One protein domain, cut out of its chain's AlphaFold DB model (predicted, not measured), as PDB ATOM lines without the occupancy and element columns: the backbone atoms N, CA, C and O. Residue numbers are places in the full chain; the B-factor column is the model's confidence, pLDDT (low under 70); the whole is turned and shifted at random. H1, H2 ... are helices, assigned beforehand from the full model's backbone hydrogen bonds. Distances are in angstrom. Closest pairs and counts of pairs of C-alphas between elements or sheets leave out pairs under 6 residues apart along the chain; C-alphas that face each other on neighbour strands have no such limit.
ATOM      1  N   VAL A 207     485.602 413.073 388.446       92.38
ATOM      2  CA  VAL A 207     486.596 413.695 389.340       92.38
ATOM      3  C   VAL A 207     486.842 415.156 388.966       92.38
ATOM      4  O   VAL A 207     486.858 416.027 389.833       92.38
ATOM      5  N   ALA A 208     486.971 415.463 387.674       90.69
ATOM      6  CA  ALA A 208     487.099 416.838 387.204       90.69
ATOM      7  C   ALA A 208     485.858 417.673 387.569       90.69
ATOM      8  O   ALA A 208     485.990 418.838 387.950       90.69
ATOM      9  N   GLN A 209     484.657 417.083 387.496       91.25
ATOM     10  CA  GLN A 209     483.409 417.760 387.859       91.25
ATOM     11  C   GLN A 209     483.327 418.019 389.361       91.25
ATOM     12  O   GLN A 209     482.992 419.129 389.774       91.25
ATOM     13  N   THR A 210     483.645 417.029 390.195       92.81
ATOM     14  CA  THR A 210     483.622 417.197 391.652       92.81
ATOM     15  C   THR A 210     484.664 418.211 392.113       92.81
ATOM     16  O   THR A 210     484.325 419.082 392.914       92.81
ATOM     17  N   ALA A 211     485.879 418.170 391.561       91.56
ATOM     18  CA  ALA A 211     486.935 419.137 391.851       91.56
ATOM     19  C   ALA A 211     486.543 420.567 391.438       91.56
ATOM     20  O   ALA A 211     486.730 421.505 392.212       91.56
ATOM     21  N   PHE A 212     485.948 420.742 390.252       91.25
ATOM     22  CA  PHE A 212     485.433 422.041 389.809       91.25
ATOM     23  C   PHE A 212     484.315 422.560 390.727       91.25
ATOM     24  O   PHE A 212     484.373 423.700 391.186       91.25
ATOM     25  N   ASN A 213     483.336 421.712 391.055       91.44
ATOM     26  CA  ASN A 213     482.222 422.067 391.937       91.44
ATOM     27  C   ASN A 213     482.678 422.389 393.372       91.44
ATOM     28  O   ASN A 213     482.028 423.178 394.057       91.44
ATOM     29  N   LEU A 214     483.753 421.756 393.855       91.81
ATOM     30  CA  LEU A 214     484.362 422.068 395.147       91.81
ATOM     31  C   LEU A 214     485.024 423.450 395.113       91.81
ATOM     32  O   LEU A 214     484.680 424.289 395.939       91.81
ATOM     33  N   LYS A 215     485.873 423.716 394.109       91.62
ATOM     34  CA  LYS A 215     486.507 425.033 393.925       91.62
ATOM     35  C   LYS A 215     485.479 426.156 393.803       91.62
ATOM     36  O   LYS A 215     485.651 427.205 394.409       91.62
ATOM     37  N   MET A 216     484.383 425.924 393.074       90.00
ATOM     38  CA  MET A 216     483.263 426.869 392.996       90.00
ATOM     39  C   MET A 216     482.656 427.164 394.375       90.00
ATOM     40  O   MET A 216     482.439 428.323 394.710       90.00
ATOM     41  N   ARG A 217     482.418 426.137 395.206       91.12
ATOM     42  CA  ARG A 217     481.885 426.311 396.569       91.12
ATOM     43  C   ARG A 217     482.845 427.061 397.493       91.12
ATOM     44  O   ARG A 217     482.401 427.907 398.265       91.12
ATOM     45  N   GLU A 218     484.140 426.767 397.425       91.44
ATOM     46  CA  GLU A 218     485.168 427.449 398.222       91.44
ATOM     47  C   GLU A 218     485.331 428.919 397.819       91.44
ATOM     48  O   GLU A 218     485.481 429.779 398.692       91.44
ATOM     49  N   ALA A 219     485.228 429.217 396.520       90.31
ATOM     50  CA  ALA A 219     485.223 430.583 396.012       90.31
ATOM     51  C   ALA A 219     483.976 431.366 396.457       90.31
ATOM     52  O   ALA A 219     484.105 432.495 396.928       90.31
ATOM     53  N   CYS A 220     482.785 430.749 396.435       87.50
ATOM     54  CA  CYS A 220     481.567 431.349 397.003       87.50
ATOM     55  C   CYS A 220     481.703 431.683 398.496       87.50
ATOM     56  O   CYS A 220     481.120 432.658 398.963       87.50
ATOM     57  N   ALA A 221     482.470 430.889 399.248       90.56
ATOM     58  CA  ALA A 221     482.752 431.122 400.664       90.56
ATOM     59  C   ALA A 221     483.850 432.182 400.911       90.56
ATOM     60  O   ALA A 221     484.264 432.362 402.056       90.56
ATOM     61  N   GLY A 222     484.353 432.846 399.861       83.25
ATOM     62  CA  GLY A 222     485.375 433.894 399.937       83.25
ATOM     63  C   GLY A 222     486.791 433.390 400.228       83.25
ATOM     64  O   GLY A 222     487.667 434.190 400.543       83.25
ATOM     65  N   ARG A 223     487.029 432.072 400.158       86.62
ATOM     66  CA  ARG A 223     488.326 431.464 400.507       86.62
ATOM     67  C   ARG A 223     489.314 431.427 399.339       86.62
ATOM     68  O   ARG A 223     490.509 431.310 399.581       86.62
ATOM     69  N   MET A 224     488.826 431.485 398.098       86.94
ATOM     70  CA  MET A 224     489.622 431.435 396.862       86.94
ATOM     71  C   MET A 224     488.931 432.208 395.726       86.94
ATOM     72  O   MET A 224     487.768 432.586 395.845       86.94
ATOM     73  N   GLU A 225     489.626 432.417 394.604       88.25
ATOM     74  CA  GLU A 225     489.029 432.969 393.379       88.25
ATOM     75  C   GLU A 225     488.171 431.937 392.627       88.25
ATOM     76  O   GLU A 225     488.419 430.727 392.678       88.25
ATOM     77  N   TYR A 226     487.168 432.422 391.887       86.62
ATOM     78  CA  TYR A 226     486.295 431.572 391.079       86.62
ATOM     79  C   TYR A 226     487.071 430.878 389.944       86.62
ATOM     80  O   TYR A 226     487.766 431.546 389.173       86.62
ATOM     81  N   PRO A 227     486.943 429.546 389.776       88.00
ATOM     82  CA  PRO A 227     487.585 428.847 388.669       88.00
ATOM     83  C   PRO A 227     486.966 429.251 387.320       88.00
ATOM     84  O   PRO A 227     485.765 429.507 387.225       88.00
ATOM     85  N   LYS A 228     487.774 429.244 386.247       86.38
ATOM     86  CA  LYS A 228     487.299 429.483 384.870       86.38
ATOM     87  C   LYS A 228     486.149 428.535 384.519       86.38
ATOM     88  O   LYS A 228     486.256 427.338 384.784       86.38
ATOM     89  N   ILE A 229     485.094 429.055 383.878       84.94
ATOM     90  CA  ILE A 229     483.914 428.274 383.468       84.94
ATOM     91  C   ILE A 229     484.365 427.050 382.674       84.94
ATOM     92  O   ILE A 229     485.131 427.176 381.718       84.94
ATOM     93  N   ARG A 230     483.888 425.876 383.089       85.38
ATOM     94  CA  ARG A 230     484.226 424.592 382.486       85.38
ATOM     95  C   ARG A 230     482.962 423.787 382.231       85.38
ATOM     96  O   ARG A 230     482.103 423.703 383.109       85.38
ATOM     97  N   THR A 231     482.841 423.200 381.043       86.31
ATOM     98  CA  THR A 231     481.665 422.406 380.669       86.31
ATOM     99  C   THR A 231     481.947 420.907 380.715       86.31
ATOM    100  O   THR A 231     483.067 420.435 380.509       86.31
ATOM    101  N   PHE A 232     480.886 420.152 380.994       85.38
ATOM    102  CA  PHE A 232     480.924 418.699 381.166       85.38
ATOM    103  C   PHE A 232     479.835 417.990 380.351       85.38
ATOM    104  O   PHE A 232     479.784 416.767 380.306       85.38
ATOM    105  N   ASP A 233     478.948 418.725 379.693       78.56
ATOM    106  CA  ASP A 233     477.860 418.181 378.875       78.56
ATOM    107  C   ASP A 233     478.319 417.737 377.478       78.56
ATOM    108  O   ASP A 233     477.649 416.930 376.845       78.56
ATOM    109  N   GLY A 234     479.491 418.195 377.034       72.44
ATOM    110  CA  GLY A 234     480.073 417.821 375.750       72.44
ATOM    111  C   GLY A 234     479.522 418.588 374.553       72.44
ATOM    112  O   GLY A 234     479.596 418.076 373.443       72.44
ATOM    113  N   SER A 241     486.132 422.600 377.813       87.62
ATOM    114  CA  SER A 241     485.363 421.370 378.038       87.62
ATOM    115  C   SER A 241     486.267 420.254 378.539       87.62
ATOM    116  O   SER A 241     487.336 420.044 377.983       87.62
ATOM    117  N   VAL A 242     485.810 419.457 379.509       84.81
ATOM    118  CA  VAL A 242     486.545 418.249 379.944       84.81
ATOM    119  C   VAL A 242     486.791 417.260 378.806       84.81
ATOM    120  O   VAL A 242     487.769 416.519 378.830       84.81
ATOM    121  N   ASN A 243     485.910 417.224 377.806       83.75
ATOM    122  CA  ASN A 243     486.104 416.334 376.664       83.75
ATOM    123  C   ASN A 243     487.306 416.760 375.807       83.75
ATOM    124  O   ASN A 243     487.894 415.904 375.153       83.75
ATOM    125  N   GLN A 244     487.678 418.046 375.829       83.62
ATOM    126  CA  GLN A 244     488.862 418.542 375.134       83.62
ATOM    127  C   GLN A 244     490.132 417.969 375.765       83.62
ATOM    128  O   GLN A 244     490.963 417.446 375.038       83.62
ATOM    129  N   ASP A 245     490.232 417.947 377.098       84.00
ATOM    130  CA  ASP A 245     491.348 417.314 377.812       84.00
ATOM    131  C   ASP A 245     491.485 415.821 377.463       84.00
ATOM    132  O   ASP A 245     492.590 415.317 377.282       84.00
ATOM    133  N   LEU A 246     490.357 415.107 377.338       82.94
ATOM    134  CA  LEU A 246     490.357 413.694 376.945       82.94
ATOM    135  C   LEU A 246     490.802 413.497 375.486       82.94
ATOM    136  O   LEU A 246     491.536 412.556 375.207       82.94
ATOM    137  N   MET A 247     490.385 414.376 374.568       81.25
ATOM    138  CA  MET A 247     490.834 414.338 373.170       81.25
ATOM    139  C   MET A 247     492.290 414.774 373.008       81.25
ATOM    140  O   MET A 247     492.990 414.262 372.140       81.25
ATOM    141  N   GLU A 248     492.759 415.719 373.818       80.81
ATOM    142  CA  GLU A 248     494.161 416.108 373.845       80.81
ATOM    143  C   GLU A 248     495.013 414.961 374.357       80.81
ATOM    144  O   GLU A 248     495.984 414.649 373.686       80.81
ATOM    145  N   ALA A 249     494.621 414.284 375.441       77.75
ATOM    146  CA  ALA A 249     495.317 413.105 375.957       77.75
ATOM    147  C   ALA A 249     495.448 411.982 374.911       77.75
ATOM    148  O   ALA A 249     496.505 411.360 374.822       77.75
ATOM    149  N   ASP A 250     494.421 411.772 374.081       74.31
ATOM    150  CA  ASP A 250     494.466 410.804 372.978       74.31
ATOM    151  C   ASP A 250     495.520 411.159 371.902       74.31
ATOM    152  O   ASP A 250     495.931 410.270 371.170       74.31
ATOM    153  N   LYS A 251     495.982 412.418 371.791       77.81
ATOM    154  CA  LYS A 251     497.028 412.833 370.827       77.81
ATOM    155  C   LYS A 251     498.461 412.554 371.291       77.81
ATOM    156  O   LYS A 251     499.387 412.751 370.509       77.81
ATOM    157  N   TRP A 252     498.664 412.182 372.557       61.12
ATOM    158  CA  TRP A 252     500.001 411.922 373.116       61.12
ATOM    159  C   TRP A 252     500.484 410.481 372.880       61.12
ATOM    160  O   TRP A 252     501.573 410.131 373.338       61.12
ATOM    161  N   TYR A 253     499.702 409.672 372.160       52.06
ATOM    162  CA  TYR A 253     499.990 408.295 371.748       52.06
ATOM    163  C   TYR A 253     499.643 408.098 370.272       52.06
ATOM    164  O   TYR A 253     500.321 407.264 369.632       52.06
TER     165      TYR A 253
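Overview. This is residues 207 to 234 and 241 to 253 of the 253 residues of the protein "Basal body-orientation factor 1" of Cervus elaphus hippelaphus (UniProt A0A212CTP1). A loose rod is built end to end: H1, the longest helix, fills one end, residues 221 to 234 fold back along it without a named element, and H2 starts near the beginning of H1 and runs away from it, so that residues 245 to 253 stick out free. The 41 printed residues hold two named helices, H1 then H2, and no named strand; the class is all helix. The radius of gyration of the C-alphas is 12.6 A, and the spans are 40 by 19 by 16 A.

Arrangement. Start from H1, residues 207 to 220, and look for H2, residues 242 to 250: they are close but not clearly touching, and their closest C-alphas, Ala 208 and Val 242, are 7.4 A apart. They run opposite ways at a steep tilt of 41 degrees. In H1 and H2 every O i to N i+4 pair is within hydrogen-bond range.

Along the chain. Find C-alpha 207 at (486.596, 413.695, 389.340); from there H1 runs 19.9 A to C-alpha 220. H2 runs 12.9 A, from C-alpha 242 to C-alpha 250 at (494.466, 410.804, 372.978).

Size, cuts and confidence. Look at Gly 222 and Tyr 253, whose C-alphas are the farthest apart, 40.8 A. Residues 235 to 240, in the link across the cut from H1 to H2, are not printed; C-alphas 234 and 241 are 6.8 A apart. Residues 252 to 253 have pLDDT under 70.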